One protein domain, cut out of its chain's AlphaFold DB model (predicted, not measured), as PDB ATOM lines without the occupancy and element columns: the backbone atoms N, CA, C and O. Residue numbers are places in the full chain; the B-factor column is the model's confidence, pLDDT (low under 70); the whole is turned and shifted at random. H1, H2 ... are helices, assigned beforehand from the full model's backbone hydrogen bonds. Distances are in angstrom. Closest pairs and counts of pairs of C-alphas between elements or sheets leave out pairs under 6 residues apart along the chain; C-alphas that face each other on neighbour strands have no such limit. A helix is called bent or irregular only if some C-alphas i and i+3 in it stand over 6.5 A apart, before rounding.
ATOM      1  N   GLU A   5     125.745 153.072 158.870       90.44
ATOM      2  CA  GLU A   5     126.550 153.426 160.044       90.44
ATOM      3  C   GLU A   5     125.866 153.009 161.352       90.44
ATOM      4  O   GLU A   5     126.518 152.550 162.289       90.44
ATOM      5  N   GLY A   6     124.536 153.141 161.415       89.81
ATOM      6  CA  GLY A   6     123.747 152.681 162.554       89.81
ATOM      7  C   GLY A   6     123.771 151.160 162.711       89.81
ATOM      8  O   GLY A   6     123.765 150.669 163.840       89.81
ATOM      9  N   MET A   7     123.823 150.419 161.599       91.06
ATOM     10  CA  MET A   7     123.981 148.967 161.613       91.06
ATOM     11  C   MET A   7     125.384 148.559 162.064       91.06
ATOM     12  O   MET A   7     125.491 147.730 162.964       91.06
ATOM     13  N   THR A   8     126.435 149.193 161.538       90.69
ATOM     14  CA  THR A   8     127.823 148.941 161.957       90.69
ATOM     15  C   THR A   8     128.002 149.174 163.459       90.69
ATOM     16  O   THR A   8     128.507 148.303 164.164       90.69
ATOM     17  N   ALA A   9     127.498 150.297 163.986       92.06
ATOM     18  CA  ALA A   9     127.577 150.601 165.414       92.06
ATOM     19  C   ALA A   9     126.898 149.529 166.285       92.06
ATOM     20  O   ALA A   9     127.434 149.136 167.318       92.06
ATOM     21  N   MET A  10     125.735 149.022 165.869       90.38
ATOM     22  CA  MET A  10     125.038 147.954 166.594       90.38
ATOM     23  C   MET A  10     125.766 146.613 166.510       90.38
ATOM     24  O   MET A  10     125.841 145.899 167.511       90.38
ATOM     25  N   THR A  11     126.342 146.280 165.353       89.00
ATOM     26  CA  THR A  11     127.199 145.100 165.190       89.00
ATOM     27  C   THR A  11     128.408 145.166 166.127       89.00
ATOM     28  O   THR A  11     128.750 144.166 166.760       89.00
ATOM     29  N   ASP A  12     129.030 146.335 166.267       90.38
ATOM     30  CA  ASP A  12     130.184 146.533 167.147       90.38
ATOM     31  C   ASP A  12     129.807 146.465 168.634       90.38
ATOM     32  O   ASP A  12     130.501 145.795 169.400       90.38
ATOM     33  N   LEU A  13     128.674 147.052 169.037       91.00
ATOM     34  CA  LEU A  13     128.141 146.940 170.405       91.00
ATOM     35  C   LEU A  13     127.756 145.498 170.775       91.00
ATOM     36  O   LEU A  13     127.887 145.070 171.924       91.00
ATOM     37  N   PHE A  14     127.283 144.719 169.802       90.00
ATOM     38  CA  PHE A  14     127.031 143.297 170.006       90.00
ATOM     39  C   PHE A  14     128.342 142.520 170.184       90.00
ATOM     40  O   PHE A  14     128.465 141.723 171.114       90.00
ATOM     41  N   LYS A  15     129.356 142.797 169.351       89.06
ATOM     42  CA  LYS A  15     130.696 142.200 169.480       89.06
ATOM     43  C   LYS A  15     131.380 142.574 170.800       89.06
ATOM     44  O   LYS A  15     132.116 141.747 171.337       89.06
ATOM     45  N   SER A  16     131.143 143.777 171.333       91.38
ATOM     46  CA  SER A  16     131.692 144.220 172.625       91.38
ATOM     47  C   SER A  16     130.969 143.620 173.840       91.38
ATOM     48  O   SER A  16     131.475 143.718 174.958       91.38
ATOM     49  N   GLY A  17     129.824 142.956 173.638       90.25
ATOM     50  CA  GLY A  17     129.018 142.355 174.703       90.25
ATOM     51  C   GLY A  17     128.125 143.346 175.456       90.25
ATOM     52  O   GLY A  17     127.543 142.982 176.478       90.25
ATOM     53  N   GLU A  18     127.994 144.581 174.968       91.62
ATOM     54  CA  GLU A  18     127.119 145.608 175.549       91.62
ATOM     55  C   GLU A  18     125.635 145.359 175.243       91.62
ATOM     56  O   GLU A  18     124.758 145.831 175.970       91.62
ATOM     57  N   VAL A  19     125.344 144.588 174.191       86.69
ATOM     58  CA  VAL A  19     123.988 144.234 173.753       86.69
ATOM     59  C   VAL A  19     123.757 142.735 173.927       86.69
ATOM     60  O   VAL A  19     124.538 141.910 173.453       86.69
ATOM     61  N   SER A  20     122.659 142.359 174.591       86.31
ATOM     62  CA  SER A  20     122.286 140.949 174.754       86.31
ATOM     63  C   SER A  20     121.784 140.342 173.439       86.31
ATOM     64  O   SER A  20     121.232 141.044 172.595       86.31
ATOM     65  N   SER A  21     121.877 139.018 173.271       83.00
ATOM     66  CA  SER A  21     121.321 138.335 172.089       83.00
ATOM     67  C   SER A  21     119.821 138.605 171.883       83.00
ATOM     68  O   SER A  21     119.380 138.753 170.750       83.00
ATOM     69  N   SER A  22     119.041 138.742 172.964       74.31
ATOM     70  CA  SER A  22     117.614 139.094 172.874       74.31
ATOM     71  C   SER A  22     117.397 140.523 172.371       74.31
ATOM     72  O   SER A  22     116.471 140.770 171.595       74.31
ATOM     73  N   ASP A  23     118.209 141.474 172.835       81.06
ATOM     74  CA  ASP A  23     118.104 142.868 172.397       81.06
ATOM     75  C   ASP A  23     118.565 143.012 170.946       81.06
ATOM     76  O   ASP A  23     117.919 143.716 170.168       81.06
ATOM     77  N   MET A  24     119.603 142.262 170.563       87.06
ATOM     78  CA  MET A  24     120.079 142.167 169.189       87.06
ATOM     79  C   MET A  24     119.002 141.592 168.265       87.06
ATOM     80  O   MET A  24     118.641 142.245 167.293       87.06
ATOM     81  N   ASP A  25     118.399 140.445 168.597       83.06
ATOM     82  CA  ASP A  25     117.299 139.864 167.812       83.06
ATOM     83  C   ASP A  25     116.111 140.840 167.685       83.06
ATOM     84  O   ASP A  25     115.512 140.961 166.613       83.06
ATOM     85  N   SER A  26     115.774 141.580 168.752       76.75
ATOM     86  CA  SER A  26     114.712 142.596 168.705       76.75
ATOM     87  C   SER A  26     115.070 143.771 167.796       76.75
ATOM     88  O   SER A  26     114.179 144.287 167.120       76.75
ATOM     89  N   TRP A  27     116.321 144.230 167.818       85.69
ATOM     90  CA  TRP A  27     116.790 145.314 166.960       85.69
ATOM     91  C   TRP A  27     116.844 144.868 165.496       85.69
ATOM     92  O   TRP A  27     116.274 145.541 164.640       85.69
ATOM     93  N   ILE A  28     117.412 143.695 165.213       87.81
ATOM     94  CA  ILE A  28     117.477 143.103 163.870       87.81
ATOM     95  C   ILE A  28     116.077 142.934 163.278       87.81
ATOM     96  O   ILE A  28     115.844 143.340 162.144       87.81
ATOM     97  N   THR A  29     115.116 142.430 164.063       82.62
ATOM     98  CA  THR A  29     113.721 142.277 163.609       82.62
ATOM     99  C   THR A  29     113.131 143.608 163.132       82.62
ATOM    100  O   THR A  29     112.367 143.628 162.169       82.62
ATOM    101  N   SER A  30     113.512 144.735 163.751       81.38
ATOM    102  CA  SER A  30     113.039 146.063 163.336       81.38
ATOM    103  C   SER A  30     113.543 146.490 161.953       81.38
ATOM    104  O   SER A  30     112.861 147.261 161.280       81.38
ATOM    105  N   LEU A  31     114.677 145.947 161.488       86.00
ATOM    106  CA  LEU A  31     115.214 146.214 160.148       86.00
ATOM    107  C   LEU A  31     114.298 145.677 159.040       86.00
ATOM    108  O   LEU A  31     114.298 146.224 157.943       86.00
ATOM    109  N   SER A  32     113.464 144.672 159.338       84.00
ATOM    110  CA  SER A  32     112.458 144.142 158.403       84.00
ATOM    111  C   SER A  32     111.390 145.167 158.003       84.00
ATOM    112  O   SER A  32     110.638 144.925 157.063       84.00
ATOM    113  N   PHE A  33     111.280 146.276 158.737       78.69
ATOM    114  CA  PHE A  33     110.312 147.345 158.486       78.69
ATOM    115  C   PHE A  33     110.938 148.587 157.861       78.69
ATOM    116  O   PHE A  33     110.243 149.580 157.660       78.69
ATOM    117  N   GLN A  34     112.243 148.560 157.586       81.69
ATOM    118  CA  GLN A  34     112.894 149.710 156.992       81.69
ATOM    119  C   GLN A  34     112.507 149.824 155.519       81.69
ATOM    120  O   GLN A  34     112.792 148.929 154.730       81.69
ATOM    121  N   THR A  35     111.880 150.943 155.163       71.44
ATOM    122  CA  THR A  35     111.340 151.188 153.819       71.44
ATOM    123  C   THR A  35     112.418 151.614 152.828       71.44
ATOM    124  O   THR A  35     112.333 151.294 151.649       71.44
ATOM    125  N   ARG A  36     113.461 152.315 153.293       78.88
ATOM    126  CA  ARG A  36     114.576 152.787 152.458       78.88
ATOM    127  C   ARG A  36     115.845 152.010 152.756       78.88
ATOM    128  O   ARG A  36     116.584 152.343 153.683       78.88
ATOM    129  N   ILE A  37     116.105 150.988 151.951       89.06
ATOM    130  CA  ILE A  37     117.342 150.209 152.016       89.06
ATOM    131  C   ILE A  37     118.338 150.772 151.006       89.06
ATOM    132  O   ILE A  37     118.017 150.952 149.836       89.06
ATOM    133  N   THR A  38     119.565 151.050 151.445       90.50
ATOM    134  CA  THR A  38     120.655 151.461 150.549       90.50
ATOM    135  C   THR A  38     121.600 150.295 150.268       90.50
ATOM    136  O   THR A  38     121.681 149.342 151.042       90.50
ATOM    137  N   HIS A  39     122.383 150.390 149.192       90.56
ATOM    138  CA  HIS A  39     123.412 149.392 148.883       90.56
ATOM    139  C   HIS A  39     124.408 149.190 150.044       90.56
ATOM    140  O   HIS A  39     124.766 148.059 150.360       90.56
ATOM    141  N   GLY A  40     124.802 150.269 150.737       91.19
ATOM    142  CA  GLY A  40     125.678 150.186 151.913       91.19
ATOM    143  C   GLY A  40     125.062 149.398 153.073       91.19
ATOM    144  O   GLY A  40     125.761 148.647 153.745       91.19
ATOM    145  N   MET A  41     123.742 149.496 153.266       93.19
ATOM    146  CA  MET A  41     123.034 148.704 154.277       93.19
ATOM    147  C   MET A  41     123.000 147.215 153.929       93.19
ATOM    148  O   MET A  41     123.075 146.393 154.835       93.19
ATOM    149  N   LEU A  42     122.907 146.855 152.643       94.06
ATOM    150  CA  LEU A  42     122.969 145.452 152.218       94.06
ATOM    151  C   LEU A  42     124.361 144.842 152.415       94.06
ATOM    152  O   LEU A  42     124.457 143.682 152.807       94.06
ATOM    153  N   LEU A  43     125.433 145.609 152.199       92.94
ATOM    154  CA  LEU A  43     126.792 145.150 152.504       92.94
ATOM    155  C   LEU A  43     126.942 144.828 153.998       92.94
ATOM    156  O   LEU A  43     127.368 143.728 154.352       92.94
ATOM    157  N   GLU A  44     126.504 145.741 154.868       93.25
ATOM    158  CA  GLU A  44     126.536 145.528 156.320       93.25
ATOM    159  C   GLU A  44     125.602 144.383 156.751       93.25
ATOM    160  O   GLU A  44     125.935 143.599 157.637       93.25
ATOM    161  N   ALA A  45     124.449 144.230 156.091       93.38
ATOM    162  CA  ALA A  45     123.532 143.115 156.314       93.38
ATOM    163  C   ALA A  45     124.164 141.759 155.963       93.38
ATOM    164  O   ALA A  45     123.940 140.787 156.687       93.38
ATOM    165  N   SER A  46     124.974 141.688 154.897       92.94
ATOM    166  CA  SER A  46     125.724 140.472 154.568       92.94
ATOM    167  C   SER A  46     126.728 140.131 155.672       92.94
ATOM    168  O   SER A  46     126.730 139.012 156.186       92.94
ATOM    169  N   THR A  47     127.502 141.118 156.138       91.06
ATOM    170  CA  THR A  47     128.427 140.937 157.269       91.06
ATOM    171  C   THR A  47     127.698 140.506 158.542       91.06
ATOM    172  O   THR A  47     128.159 139.617 159.258       91.06
ATOM    173  N   LEU A  48     126.533 141.084 158.830       90.69
ATOM    174  CA  LEU A  48     125.733 140.713 159.993       90.69
ATOM    175  C   LEU A  48     125.245 139.258 159.915       90.69
ATOM    176  O   LEU A  48     125.264 138.555 160.926       90.69
ATOM    177  N   LEU A  49     124.858 138.792 158.723       92.25
ATOM    178  CA  LEU A  49     124.465 137.404 158.481       92.25
ATOM    179  C   LEU A  49     125.623 136.424 158.734       92.25
ATOM    180  O   LEU A  49     125.381 135.303 159.175       92.25
ATOM    181  N   GLU A  50     126.870 136.846 158.512       90.38
ATOM    182  CA  GLU A  50     128.063 136.061 158.854       90.38
ATOM    183  C   GLU A  50     128.369 136.057 160.352       90.38
ATOM    184  O   GLU A  50     128.651 135.007 160.930       90.38
ATOM    185  N   VAL A  51     128.336 137.233 160.983       89.25
ATOM    186  CA  VAL A  51     128.733 137.412 162.387       89.25
ATOM    187  C   VAL A  51     127.702 136.807 163.339       89.25
ATOM    188  O   VAL A  51     128.068 136.247 164.373       89.25
ATOM    189  N   TYR A  52     126.415 136.915 163.006       91.06
ATOM    190  CA  TYR A  52     125.320 136.459 163.851       91.06
ATOM    191  C   TYR A  52     124.209 135.783 163.025       91.06
ATOM    192  O   TYR A  52     123.147 136.379 162.819       91.06
ATOM    193  N   PRO A  53     124.410 134.528 162.568       88.69
ATOM    194  CA  PRO A  53     123.450 133.780 161.748       88.69
ATOM    195  C   PRO A  53     122.265 133.250 162.583       88.69
ATOM    196  O   PRO A  53     122.041 132.042 162.697       88.69
ATOM    197  N   SER A  54     121.511 134.150 163.220       89.44
ATOM    198  CA  SER A  54     120.281 133.825 163.944       89.44
ATOM    199  C   SER A  54     119.086 133.760 162.988       89.44
ATOM    200  O   SER A  54     119.101 134.340 161.904       89.44
ATOM    201  N   GLY A  55     118.004 133.091 163.400       87.94
ATOM    202  CA  GLY A  55     116.764 133.082 162.618       87.94
ATOM    203  C   GLY A  55     116.195 134.487 162.382       87.94
ATOM    204  O   GLY A  55     115.648 134.743 161.311       87.94
ATOM    205  N   ALA A  56     116.369 135.406 163.341       86.56
ATOM    206  CA  ALA A  56     115.963 136.801 163.189       86.56
ATOM    207  C   ALA A  56     116.827 137.522 162.146       86.56
ATOM    208  O   ALA A  56     116.277 138.234 161.308       86.56
ATOM    209  N   THR A  57     118.146 137.289 162.142       92.56
ATOM    210  CA  THR A  57     119.061 137.822 161.121       92.56
ATOM    211  C   THR A  57     118.692 137.319 159.738       92.56
ATOM    212  O   THR A  57     118.457 138.126 158.845       92.56
ATOM    213  N   THR A  58     118.544 136.006 159.565       94.50
ATOM    214  CA  THR A  58     118.209 135.401 158.270       94.50
ATOM    215  C   THR A  58     116.906 135.966 157.699       94.50
ATOM    216  O   THR A  58     116.856 136.368 156.536       94.50
ATOM    217  N   LEU A  59     115.852 136.050 158.519       93.12
ATOM    218  CA  LEU A  59     114.556 136.568 158.081       93.12
ATOM    219  C   LEU A  59     114.579 138.083 157.835       93.12
ATOM    220  O   LEU A  59     114.013 138.533 156.838       93.12
ATOM    221  N   SER A  60     115.272 138.861 158.668       92.19
ATOM    222  CA  SER A  60     115.305 140.323 158.525       92.19
ATOM    223  C   SER A  60     116.173 140.774 157.358       92.19
ATOM    224  O   SER A  60     115.748 141.618 156.574       92.19
ATOM    225  N   VAL A  61     117.341 140.155 157.168       95.12
ATOM    226  CA  VAL A  61     118.203 140.416 156.007       95.12
ATOM    227  C   VAL A  61     117.474 140.052 154.712       95.12
ATOM    228  O   VAL A  61     117.503 140.821 153.754       95.12
ATOM    229  N   SER A  62     116.729 138.940 154.689       95.56
ATOM    230  CA  SER A  62     115.901 138.605 153.524       95.56
ATOM    231  C   SER A  62     114.789 139.632 153.251       95.56
ATOM    232  O   SER A  62     114.522 139.943 152.095       95.56
ATOM    233  N   ALA A  63     114.181 140.228 154.284       93.50
ATOM    234  CA  ALA A  63     113.209 141.312 154.117       93.50
ATOM    235  C   ALA A  63     113.860 142.606 153.585       93.50
ATOM    236  O   ALA A  63     113.268 143.287 152.748       93.50
ATOM    237  N   MET A  64     115.097 142.914 153.996       93.94
ATOM    238  CA  MET A  64     115.863 144.041 153.443       93.94
ATOM    239  C   MET A  64     116.168 143.847 151.953       93.94
ATOM    240  O   MET A  64     116.030 144.791 151.178       93.94
ATOM    241  N   VAL A  65     116.536 142.624 151.542       95.44
ATOM    242  CA  VAL A  65     116.718 142.287 150.118       95.44
ATOM    243  C   VAL A  65     115.428 142.544 149.349       95.44
ATOM    244  O   VAL A  65     115.474 143.200 148.314       95.44
ATOM    245  N   HIS A  66     114.281 142.103 149.873       93.38
ATOM    246  CA  HIS A  66     112.987 142.348 149.238       93.38
ATOM    247  C   HIS A  66     112.707 143.840 149.039       93.38
ATOM    248  O   HIS A  66     112.424 144.247 147.917       93.38
ATOM    249  N   SER A  67     112.841 144.646 150.099       90.12
ATOM    250  CA  SER A  67     112.583 146.091 150.041       90.12
ATOM    251  C   SER A  67     113.518 146.817 149.069       90.12
ATOM    252  O   SER A  67     113.108 147.766 148.412       90.12
ATOM    253  N   PHE A  68     114.775 146.380 148.957       92.75
ATOM    254  CA  PHE A  68     115.716 146.943 147.989       92.75
ATOM    255  C   PHE A  68     115.375 146.527 146.547       92.75
ATOM    256  O   PHE A  68     115.381 147.344 145.625       92.75
ATOM    257  N   CYS A  69     115.064 145.245 146.351       92.62
ATOM    258  CA  CYS A  69     114.756 144.651 145.053       92.62
ATOM    259  C   CYS A  69     113.399 145.070 144.484       92.62
ATOM    260  O   CYS A  69     113.226 145.043 143.269       92.62
ATOM    261  N   SER A  70     112.440 145.466 145.324       88.06
ATOM    262  CA  SER A  70     111.157 146.000 144.859       88.06
ATOM    263  C   SER A  70     111.297 147.362 144.178       88.06
ATOM    264  O   SER A  70     110.483 147.692 143.321       88.06
ATOM    265  N   GLU A  71     112.324 148.143 144.532       86.00
ATOM    266  CA  GLU A  71     112.581 149.474 143.960       86.00
ATOM    267  C   GLU A  71     113.687 149.471 142.891       86.00
ATOM    268  O   GLU A  71     113.790 150.411 142.102       86.00
ATOM    269  N   THR A  72     114.508 148.416 142.842       87.44
ATOM    270  CA  THR A  72     115.689 148.333 141.969       87.44
ATOM    271  C   THR A  72     115.538 147.205 140.941       87.44
ATOM    272  O   THR A  72     115.645 146.032 141.309       87.44
ATOM    273  N   PRO A  73     115.341 147.520 139.645       86.38
ATOM    274  CA  PRO A  73     115.355 146.523 138.575       86.38
ATOM    275  C   PRO A  73     116.678 145.743 138.538       86.38
ATOM    276  O   PRO A  73     117.731 146.296 138.853       86.38
ATOM    277  N   ASP A  74     116.627 144.466 138.150       86.50
ATOM    278  CA  ASP A  74     117.794 143.574 138.022       86.50
ATOM    279  C   ASP A  74     118.669 143.462 139.290       86.50
ATOM    280  O   ASP A  74     119.861 143.155 139.226       86.50
ATOM    281  N   CYS A  75     118.078 143.660 140.476       91.19
ATOM    282  CA  CYS A  75     118.807 143.661 141.749       91.19
ATOM    283  C   CYS A  75     119.616 142.375 142.020       91.19
ATOM    284  O   CYS A  75     120.614 142.425 142.736       91.19
ATOM    285  N   GLY A  76     119.204 141.229 141.458       87.06
ATOM    286  CA  GLY A  76     119.864 139.930 141.645       87.06
ATOM    287  C   GLY A  76     121.281 139.868 141.065       87.06
ATOM    288  O   GLY A  76     122.064 138.998 141.448       87.06
ATOM    289  N   GLU A  77     121.633 140.810 140.184       89.88
ATOM    290  CA  GLU A  77     122.967 140.914 139.594       89.88
ATOM    291  C   GLU A  77     123.984 141.638 140.488       89.88
ATOM    292  O   GLU A  77     125.195 141.515 140.278       89.88
ATOM    293  N   LEU A  78     123.512 142.366 141.504       93.19
ATOM    294  CA  LEU A  78     124.360 143.117 142.425       93.19
ATOM    295  C   LEU A  78     125.095 142.182 143.386       93.19
ATOM    296  O   LEU A  78     124.516 141.242 143.930       93.19
ATOM    297  N   GLU A  79     126.368 142.483 143.645       92.00
ATOM    298  CA  GLU A  79     127.242 141.655 144.484       92.00
ATOM    299  C   GLU A  79     126.664 141.427 145.887       92.00
ATOM    300  O   GLU A  79     126.585 140.282 146.327       92.00
ATOM    301  N   ALA A  80     126.172 142.483 146.544       92.94
ATOM    302  CA  ALA A  80     125.596 142.386 147.885       92.94
ATOM    303  C   ALA A  80     124.366 141.457 147.935       92.94
ATOM    304  O   ALA A  80     124.248 140.623 148.829       92.94
ATOM    305  N   VAL A  81     123.464 141.562 146.950       95.56
ATOM    306  CA  VAL A  81     122.265 140.708 146.865       95.56
ATOM    307  C   VAL A  81     122.662 139.268 146.545       95.56
ATOM    308  O   VAL A  81     122.165 138.339 147.180       95.56
ATOM    309  N   ARG A  82     123.588 139.070 145.602       94.81
ATOM    310  CA  ARG A  82     124.082 137.749 145.207       94.81
ATOM    311  C   ARG A  82     124.765 137.023 146.366       94.81
ATOM    312  O   ARG A  82     124.505 135.836 146.550       94.81
ATOM    313  N   ASP A  83     125.597 137.705 147.148       94.38
ATOM    314  CA  ASP A  83     126.275 137.127 148.316       94.38
ATOM    315  C   ASP A  83     125.264 136.697 149.393       94.38
ATOM    316  O   ASP A  83     125.263 135.539 149.820       94.38
ATOM    317  N   ILE A  84     124.316 137.578 149.741       96.69
ATOM    318  CA  ILE A  84     123.237 137.260 150.688       96.69
ATOM    319  C   ILE A  84     122.421 136.060 150.192       96.69
ATOM    320  O   ILE A  84     122.272 135.070 150.910       96.69
ATOM    321  N   MET A  85     121.912 136.110 148.958       96.38
ATOM    322  CA  MET A  85     121.050 135.054 148.419       96.38
ATOM    323  C   MET A  85     121.784 133.721 148.286       96.38
ATOM    324  O   MET A  85     121.215 132.686 148.618       96.38
ATOM    325  N   THR A  86     123.066 133.724 147.916       94.88
ATOM    326  CA  THR A  86     123.873 132.495 147.842       94.88
ATOM    327  C   THR A  86     123.958 131.787 149.197       94.88
ATOM    328  O   THR A  86     123.943 130.552 149.241       94.88
ATOM    329  N   ARG A  87     124.005 132.548 150.300       94.19
ATOM    330  CA  ARG A  87     124.001 132.020 151.675       94.19
ATOM    331  C   ARG A  87     122.621 131.539 152.100       94.19
ATOM    332  O   ARG A  87     122.518 130.459 152.677       94.19
ATOM    333  N   LEU A  88     121.570 132.299 151.787       95.19
ATOM    334  CA  LEU A  88     120.186 131.917 152.091       95.19
ATOM    335  C   LEU A  88     119.761 130.642 151.341       95.19
ATOM    336  O   LEU A  88     119.068 129.796 151.901       95.19
ATOM    337  N   GLU A  89     120.203 130.478 150.094       96.00
ATOM    338  CA  GLU A  89     119.879 129.334 149.232       96.00
ATOM    339  C   GLU A  89     120.790 128.115 149.453       96.00
ATOM    340  O   GLU A  89     120.432 127.002 149.059       96.00
ATOM    341  N   GLY A  90     121.955 128.294 150.088       93.94
ATOM    342  CA  GLY A  90     122.937 127.235 150.350       93.94
ATOM    343  C   GLY A  90     122.331 125.972 150.975       93.94
ATOM    344  O   GLY A  90     122.423 124.906 150.363       93.94
ATOM    345  N   PRO A  91     121.608 126.078 152.107       93.56
ATOM    346  CA  PRO A  91     120.970 124.924 152.732       93.56
ATOM    347  C   PRO A  91     119.992 124.173 151.822       93.56
ATOM    348  O   PRO A  91     119.881 122.950 151.909       93.56
ATOM    349  N   LEU A  92     119.288 124.883 150.936       94.44
ATOM    350  CA  LEU A  92     118.329 124.277 150.009       94.44
ATOM    351  C   LEU A  92     119.048 123.445 148.946       94.44
ATOM    352  O   LEU A  92     118.634 122.326 148.637       94.44
ATOM    353  N   ARG A  93     120.148 123.980 148.407       91.69
ATOM    354  CA  ARG A  93     120.974 123.310 147.395       91.69
ATOM    355  C   ARG A  93     121.579 122.019 147.941       91.69
ATOM    356  O   ARG A  93     121.569 121.004 147.239       91.69
ATOM    357  N   ASP A  94     122.036 122.066 149.185       89.88
ATOM    358  CA  ASP A  94     122.789 120.982 149.807       89.88
ATOM    359  C   ASP A  94     121.879 119.867 150.349       89.88
ATOM    360  O   ASP A  94     122.250 118.694 150.291       89.88
ATOM    361  N   HIS A  95     120.673 120.206 150.830       91.12
ATOM    362  CA  HIS A  95     119.846 119.264 151.594       91.12
ATOM    363  C   HIS A  95     118.472 118.919 150.993       91.12
ATOM    364  O   HIS A  95     117.915 117.884 151.367       91.12
ATOM    365  N   CYS A  96     117.913 119.687 150.048       90.44
ATOM    366  CA  CYS A  96     116.640 119.292 149.425       90.44
ATOM    367  C   CYS A  96     116.789 117.998 148.608       90.44
ATOM    368  O   CYS A  96     117.743 117.846 147.835       90.44
ATOM    369  N   GLY A  97     115.838 117.073 148.773       81.75
ATOM    370  CA  GLY A  97     115.865 115.732 148.174       81.75
ATOM    371  C   GLY A  97     116.740 114.727 148.933       81.75
ATOM    372  O   GLY A  97     116.973 113.622 148.452       81.75
ATOM    373  N   THR A  98     117.246 115.092 150.115       79.81
ATOM    374  CA  THR A  98     117.971 114.174 151.003       79.81
ATOM    375  C   THR A  98     117.150 113.909 152.259       79.81
ATOM    376  O   THR A  98     116.481 114.801 152.782       79.81
ATOM    377  N   ARG A  99     117.187 112.673 152.772       70.12
ATOM    378  CA  ARG A  99     116.509 112.331 154.027       70.12
ATOM    379  C   ARG A  99     117.298 112.918 155.202       70.12
ATOM    380  O   ARG A  99     118.237 112.291 155.688       70.12
ATOM    381  N   GLY A 100     116.940 114.135 155.602       66.88
ATOM    382  CA  GLY A 100     117.584 114.879 156.686       66.88
ATOM    383  C   GLY A 100     117.094 114.493 158.087       66.88
ATOM    384  O   GLY A 100     116.024 113.908 158.255       66.88
ATOM    385  N   ASP A 101     117.892 114.832 159.098       78.56
ATOM    386  CA  ASP A 101     117.498 114.795 160.509       78.56
ATOM    387  C   ASP A 101     116.639 116.036 160.882       78.56
ATOM    388  O   ASP A 101     116.549 116.985 160.096       78.56
ATOM    389  N   PRO A 102     116.019 116.094 162.080       75.69
ATOM    390  CA  PRO A 102     115.188 117.240 162.480       75.69
ATOM    391  C   PRO A 102     115.922 118.593 162.482       75.69
ATOM    392  O   PRO A 102     115.300 119.646 162.336       75.69
ATOM    393  N   ARG A 103     117.254 118.599 162.642       79.88
ATOM    394  CA  ARG A 103     118.065 119.827 162.570       79.88
ATOM    395  C   ARG A 103     118.157 120.343 161.136       79.88
ATOM    396  O   ARG A 103     117.990 121.541 160.914       79.88
ATOM    397  N   THR A 104     118.366 119.438 160.185       86.62
ATOM    398  CA  THR A 104     118.358 119.734 158.749       86.62
ATOM    399  C   THR A 104     116.982 120.234 158.308       86.62
ATOM    400  O   THR A 104     116.899 121.212 157.571       86.62
ATOM    401  N   GLU A 105     115.898 119.641 158.821       86.81
ATOM    402  CA  GLU A 105     114.525 120.100 158.554       86.81
ATOM    403  C   GLU A 105     114.316 121.556 159.006       86.81
ATOM    404  O   GLU A 105     113.884 122.392 158.212       86.81
ATOM    405  N   LYS A 106     114.703 121.904 160.243       86.56
ATOM    406  CA  LYS A 106     114.606 123.286 160.756       86.56
ATOM    407  C   LYS A 106     115.414 124.283 159.919       86.56
ATOM    408  O   LYS A 106     114.934 125.387 159.658       86.56
ATOM    409  N   LEU A 107     116.616 123.897 159.487       89.88
ATOM    410  CA  LEU A 107     117.464 124.721 158.622       89.88
ATOM    411  C   LEU A 107     116.815 124.947 157.245       89.88
ATOM    412  O   LEU A 107     116.754 126.087 156.786       89.88
ATOM    413  N   LEU A 108     116.280 123.891 156.621       92.81
ATOM    414  CA  LEU A 108     115.552 123.973 155.352       92.81
ATOM    415  C   LEU A 108     114.325 124.884 155.465       92.81
ATOM    416  O   LEU A 108     114.118 125.742 154.610       92.81
ATOM    417  N   LEU A 109     113.534 124.751 156.533       92.06
ATOM    418  CA  LEU A 109     112.358 125.592 156.761       92.06
ATOM    419  C   LEU A 109     112.733 127.070 156.909       92.06
ATOM    420  O   LEU A 109     112.082 127.919 156.299       92.06
ATOM    421  N   LEU A 110     113.779 127.388 157.679       92.62
ATOM    422  CA  LEU A 110     114.266 128.760 157.829       92.62
ATOM    423  C   LEU A 110     114.748 129.337 156.489       92.62
ATOM    424  O   LEU A 110     114.376 130.458 156.143       92.62
ATOM    425  N   ALA A 111     115.517 128.564 155.720       95.31
ATOM    426  CA  ALA A 111     116.009 128.968 154.406       95.31
ATOM    427  C   ALA A 111     114.862 129.208 153.406       95.31
ATOM    428  O   ALA A 111     114.822 130.253 152.760       95.31
ATOM    429  N   LEU A 112     113.867 128.314 153.336       95.75
ATOM    430  CA  LEU A 112     112.683 128.487 152.479       95.75
ATOM    431  C   LEU A 112     111.866 129.727 152.863       95.75
ATOM    432  O   LEU A 112     111.391 130.462 151.996       95.75
ATOM    433  N   LYS A 113     111.722 129.996 154.166       94.56
ATOM    434  CA  LYS A 113     111.037 131.197 154.667       94.56
ATOM    435  C   LYS A 113     111.780 132.472 154.293       94.56
ATOM    436  O   LYS A 113     111.122 133.426 153.878       94.56
ATOM    437  N   ALA A 114     113.111 132.459 154.384       95.56
ATOM    438  CA  ALA A 114     113.979 133.565 153.996       95.56
ATOM    439  C   ALA A 114     113.953 133.818 152.481       95.56
ATOM    440  O   ALA A 114     113.722 134.947 152.062       95.56
ATOM    441  N   VAL A 115     114.063 132.780 151.646       95.56
ATOM    442  CA  VAL A 115     113.904 132.909 150.183       95.56
ATOM    443  C   VAL A 115     112.520 133.470 149.839       95.56
ATOM    444  O   VAL A 115     112.396 134.411 149.058       95.56
ATOM    445  N   GLY A 116     111.471 132.967 150.496       93.75
ATOM    446  CA  GLY A 116     110.120 133.494 150.329       93.75
ATOM    447  C   GLY A 116     109.930 134.932 150.821       93.75
ATOM    448  O   GLY A 116     109.049 135.624 150.320       93.75
ATOM    449  N   ASN A 117     110.724 135.387 151.797       94.06
ATOM    450  CA  ASN A 117     110.735 136.775 152.256       94.06
ATOM    451  C   ASN A 117     111.434 137.672 151.238       94.06
ATOM    452  O   ASN A 117     110.855 138.692 150.884       94.06
ATOM    453  N   ALA A 118     112.615 137.275 150.751       95.06
ATOM    454  CA  ALA A 118     113.385 138.021 149.755       95.06
ATOM    455  C   ALA A 118     112.600 138.236 148.456       95.06
ATOM    456  O   ALA A 118     112.684 139.301 147.849       95.06
ATOM    457  N   GLY A 119     111.806 137.241 148.040       92.50
ATOM    458  CA  GLY A 119     111.002 137.343 146.820       92.50
ATOM    459  C   GLY A 119     111.838 137.396 145.540       92.50
ATOM    460  O   GLY A 119     111.324 137.769 144.490       92.50
ATOM    461  N   VAL A 120     113.109 137.004 145.621       92.12
ATOM    462  CA  VAL A 120     114.062 136.906 144.512       92.12
ATOM    463  C   VAL A 120     114.770 135.559 144.626       92.12
ATOM    464  O   VAL A 120     114.968 135.056 145.731       92.12
ATOM    465  N   LEU A 121     115.124 134.969 143.487       90.81
ATOM    466  CA  LEU A 121     115.890 133.730 143.397       90.81
ATOM    467  C   LEU A 121     117.110 133.989 142.506       90.81
ATOM    468  O   LEU A 121     116.946 134.465 141.384       90.81
ATOM    469  N   VAL A 122     118.314 133.708 143.006       91.31
ATOM    470  CA  VAL A 122     119.581 133.874 142.264       91.31
ATOM    471  C   VAL A 122     120.128 132.519 141.806       91.31
ATOM    472  O   VAL A 122     120.788 132.419 140.772       91.31
ATOM    473  N   GLY A 123     119.848 131.460 142.566       85.25
ATOM    474  CA  GLY A 123     120.233 130.091 142.258       85.25
ATOM    475  C   GLY A 123     119.423 129.439 141.131       85.25
ATOM    476  O   GLY A 123     118.660 130.092 140.419       85.25
ATOM    477  N   PRO A 124     119.583 128.116 140.935       85.81
ATOM    478  CA  PRO A 124     118.920 127.393 139.854       85.81
ATOM    479  C   PRO A 124     117.385 127.512 139.920       85.81
ATOM    480  O   PRO A 124     116.818 127.375 141.005       85.81
ATOM    481  N   PRO A 125     116.685 127.658 138.778       79.88
ATOM    482  CA  PRO A 125     115.231 127.861 138.750       79.88
ATOM    483  C   PRO A 125     114.433 126.683 139.337       79.88
ATOM    484  O   PRO A 125     113.348 126.871 139.882       79.88
ATOM    485  N   ASP A 126     114.987 125.469 139.288       86.31
ATOM    486  CA  ASP A 126     114.368 124.259 139.843       86.31
ATOM    487  C   ASP A 126     114.663 124.042 141.344       86.31
ATOM    488  O   ASP A 126     114.268 123.017 141.905       86.31
ATOM    489  N   LEU A 127     115.345 124.972 142.028       90.50
ATOM    490  CA  LEU A 127     115.746 124.803 143.432       90.50
ATOM    491  C   LEU A 127     114.545 124.543 144.357       90.50
ATOM    492  O   LEU A 127     114.528 123.559 145.095       90.50
ATOM    493  N   LEU A 128     113.512 125.387 144.279       91.62
ATOM    494  CA  LEU A 128     112.293 125.230 145.082       91.62
ATOM    495  C   LEU A 128     111.510 123.972 144.686       91.62
ATOM    496  O   LEU A 128     110.998 123.251 145.548       91.62
ATOM    497  N   LYS A 129     111.491 123.647 143.391       90.12
ATOM    498  CA  LYS A 129     110.863 122.428 142.873       90.12
ATOM    499  C   LYS A 129     111.498 121.169 143.474       90.12
ATOM    500  O   LYS A 129     110.764 120.283 143.900       90.12
ATOM    501  N   LYS A 130     112.828 121.121 143.613       90.38
ATOM    502  CA  LYS A 130     113.540 120.019 144.286       90.38
ATOM    503  C   LYS A 130     113.100 119.847 145.748       90.38
ATOM    504  O   LYS A 130     112.946 118.730 146.230       90.38
ATOM    505  N   CYS A 131     112.848 120.945 146.460       91.88
ATOM    506  CA  CYS A 131     112.348 120.914 147.843       91.88
ATOM    507  C   CYS A 131     110.860 120.515 147.950       91.88
ATOM    508  O   CYS A 131     110.384 120.181 149.033       91.88
ATOM    509  N   HIS A 132     110.117 120.552 146.840       90.50
ATOM    510  CA  HIS A 132     108.717 120.131 146.762       90.50
ATOM    511  C   HIS A 132     108.550 118.624 146.465       90.50
ATOM    512  O   HIS A 132     107.459 118.078 146.649       90.50
ATOM    513  N   GLU A 133     109.607 117.929 146.035       88.75
ATOM    514  CA  GLU A 133     109.566 116.494 145.725       88.75
ATOM    515  C   GLU A 133     109.141 115.641 146.934       88.75
ATOM    516  O   GLU A 133     109.399 115.997 148.087       88.75
ATOM    517  N   LYS A 134     108.498 114.495 146.658       86.31
ATOM    518  CA  LYS A 134     107.890 113.599 147.664       86.31
ATOM    519  C   LYS A 134     108.890 112.987 148.655       86.31
ATOM    520  O   LYS A 134     108.466 112.510 149.701       86.31
ATOM    521  N   ASP A 135     110.185 113.029 148.348       85.38
ATOM    522  CA  ASP A 135     111.253 112.560 149.239       85.38
ATOM    523  C   ASP A 135     111.492 113.499 150.438       85.38
ATOM    524  O   ASP A 135     112.126 113.103 151.418       85.38
ATOM    525  N   ASN A 136     110.971 114.730 150.390       89.12
ATOM    526  CA  ASN A 136     111.053 115.691 151.489       89.12
ATOM    527  C   ASN A 136     109.827 115.595 152.425       89.12
ATOM    528  O   ASN A 136     108.724 115.281 151.965       89.12
ATOM    529  N   PRO A 137     109.970 115.934 153.723       88.75
ATOM    530  CA  PRO A 137     108.842 116.043 154.651       88.75
ATOM    531  C   PRO A 137     107.760 117.010 154.158       88.75
ATOM    532  O   PRO A 137     108.068 118.015 153.509       88.75
ATOM    533  N   VAL A 138     106.496 116.749 154.504       88.69
ATOM    534  CA  VAL A 138     105.344 117.570 154.082       88.69
ATOM    535  C   VAL A 138     105.543 119.041 154.459       88.69
ATOM    536  O   VAL A 138     105.282 119.922 153.648       88.69
ATOM    537  N   GLU A 139     106.102 119.325 155.632       88.12
ATOM    538  CA  GLU A 139     106.424 120.669 156.114       88.12
ATOM    539  C   GLU A 139     107.371 121.426 155.181       88.12
ATOM    540  O   GLU A 139     107.136 122.596 154.870       88.12
ATOM    541  N   VAL A 140     108.430 120.759 154.715       91.94
ATOM    542  CA  VAL A 140     109.414 121.333 153.785       91.94
ATOM    543  C   VAL A 140     108.752 121.594 152.435       91.94
ATOM    544  O   VAL A 140     108.937 122.661 151.850       91.94
ATOM    545  N   ARG A 141     107.905 120.667 151.976       93.56
ATOM    546  CA  ARG A 141     107.149 120.812 150.725       93.56
ATOM    547  C   ARG A 141     106.181 121.999 150.792       93.56
ATOM    548  O   ARG A 141     106.145 122.798 149.860       93.56
ATOM    549  N   LEU A 142     105.452 122.160 151.898       92.50
ATOM    550  CA  LEU A 142     104.555 123.298 152.145       92.50
ATOM    551  C   LEU A 142     105.318 124.626 152.225       92.50
ATOM    552  O   LEU A 142     104.894 125.622 151.636       92.50
ATOM    553  N   ALA A 143     106.460 124.650 152.919       92.50
ATOM    554  CA  ALA A 143     107.314 125.832 152.997       92.50
ATOM    555  C   ALA A 143     107.895 126.214 151.627       92.50
ATOM    556  O   ALA A 143     107.983 127.402 151.322       92.50
ATOM    557  N   SER A 144     108.215 125.227 150.784       94.81
ATOM    558  CA  SER A 144     108.671 125.459 149.411       94.81
ATOM    559  C   SER A 144     107.585 126.110 148.559       94.81
ATOM    560  O   SER A 144     107.831 127.126 147.912       94.81
ATOM    561  N   ILE A 145     106.346 125.616 148.644       94.00
ATOM    562  CA  ILE A 145     105.201 126.238 147.964       94.00
ATOM    563  C   ILE A 145     104.986 127.674 148.463       94.00
ATOM    564  O   ILE A 145     104.802 128.594 147.669       94.00
ATOM    565  N   SER A 146     105.072 127.892 149.778       91.62
ATOM    566  CA  SER A 146     104.945 129.220 150.392       91.62
ATOM    567  C   SER A 146     106.060 130.194 149.977       91.62
ATOM    568  O   SER A 146     105.858 131.410 150.023       91.62
ATOM    569  N   ALA A 147     107.225 129.712 149.530       93.38
ATOM    570  CA  ALA A 147     108.304 130.571 149.042       93.38
ATOM    571  C   ALA A 147     107.944 131.296 147.729       93.38
ATOM    572  O   ALA A 147     108.426 132.399 147.485       93.38
ATOM    573  N   TYR A 148     107.004 130.763 146.937       91.62
ATOM    574  CA  TYR A 148     106.497 131.426 145.728       91.62
ATOM    575  C   TYR A 148     105.622 132.661 146.010       91.62
ATOM    576  O   TYR A 148     105.317 133.427 145.093       91.62
ATOM    577  N   ARG A 149     105.252 132.922 147.275       89.56
ATOM    578  CA  ARG A 149     104.325 134.007 147.652       89.56
ATOM    579  C   ARG A 149     104.759 135.402 147.202       89.56
ATOM    580  O   ARG A 149     103.897 136.234 146.954       89.56
ATOM    581  N   ARG A 150     106.059 135.668 147.046       88.81
ATOM    582  CA  ARG A 150     106.607 136.966 146.595       88.81
ATOM    583  C   ARG A 150     107.367 136.902 145.278       88.81
ATOM    584  O   ARG A 150     107.672 137.950 144.727       88.81
ATOM    585  N   LEU A 151     107.618 135.701 144.755       88.38
ATOM    586  CA  LEU A 151     108.282 135.556 143.467       88.38
ATOM    587  C   LEU A 151     107.404 136.122 142.334       88.38
ATOM    588  O   LEU A 151     106.166 136.066 142.438       88.38
ATOM    589  N   PRO A 152     108.027 136.654 141.264       84.88
ATOM    590  CA  PRO A 152     107.326 137.082 140.064       84.88
ATOM    591  C   PRO A 152     106.463 135.962 139.486       84.88
ATOM    592  O   PRO A 152     106.820 134.781 139.522       84.88
ATOM    593  N   CYS A 153     105.312 136.341 138.942       82.38
ATOM    594  CA  CYS A 153     104.353 135.389 138.408       82.38
ATOM    595  C   CYS A 153     104.753 134.949 137.001       82.38
ATOM    596  O   CYS A 153     104.395 135.578 136.010       82.38
TER     597      CYS A 153
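This is residues 5 to 153 of the 946 residues of the protein "Hypothetical protein" of Timema shepardi (UniProt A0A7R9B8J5). Eight helices stack as a short solenoid of back-and-forth turns, with H1, H3, H5 and the short H7 in one row and H2, H4, H6 and H8 in a second row packed along it. H1 and H2 lie at one end of the stack and H7 and H8 at the other, while H4 and H5 lie nearest the middle. The printed part has 149 residues with eight named helices, H1 to H8 in chain order, and no named strand; the class is all helix. It is compact, with a radius of gyration of the C-alphas of 15.4 A and spans of 46 by 35 by 21 A.

H1 is residues 5 to 15, beginning at C-alpha 5 at (126.550, 153.426, 160.044). H2 is residues 21 to 31. H3 is residues 39 to 51, 18.8 A long. H4, residues 55 to 71, measures 25.2 A and begins at C-alpha 55 at (116.764, 133.082, 162.618). H5, residues 79 to 95, measures 24.6 A; it is irregular, with C-alphas 88 and 91 7.1 A apart and a kink of 40 degrees near residue 88. H6 is residues 102 to 118, 24.4 A long. H7 is residues 127 to 132. H8, residues 138 to 147, ends at C-alpha 147 at (108.304, 130.571, 149.042).

H1 to H6 form an up and down bundle, each helix running against the one before it. H1 and H2 are close but not clearly touching, with the C-alphas of Phe 14 and Met 24 closest at 7.1 A. H1 touches H3, closest at the C-alphas of Thr 8 and Glu 44, 6.7 A. H2 touches H4, the same way at a shallow tilt of 13 degrees, closest at the C-alphas of Thr 29 and Ser 60, 5.7 A. H3 and H4 are a hairpin, closest at the C-alphas of Ala 45 and Val 61, 6.0 A. H5 touches H3 with residues 80 to 84 alone, closest at the C-alphas of Leu 43 and Ala 80, 5.5 A. H4 touches H6, closest at the C-alphas of His 66 and Ala 118, 4.4 A. H5 and H6 are a hairpin at a shallow tilt of 34 degrees, only just short of steep; the C-alphas of Leu 88 and Ala 111 are closest, 5.6 A. H5 touches H7 with residues 92 to 93 alone, closest at the C-alphas of Arg 93 and Leu 127, 6.7 A. H8 touches H6, closest at the C-alphas of Gly 116 and Ala 147, 3.7 A, and forms a hairpin with H7. In H1, H3, H6, H7 and H8 every O i to N i+4 pair is within hydrogen-bond range; H2 has 6 of 7, H4 12 of 13 and H5 11 of 13.

The two C-alphas farthest apart, those of Glu 18 and Lys 134, are 46.6 A apart. The printed part has no cut and no long link. The mean pLDDT of the printed part is 89.4, and residue 100 is under 70.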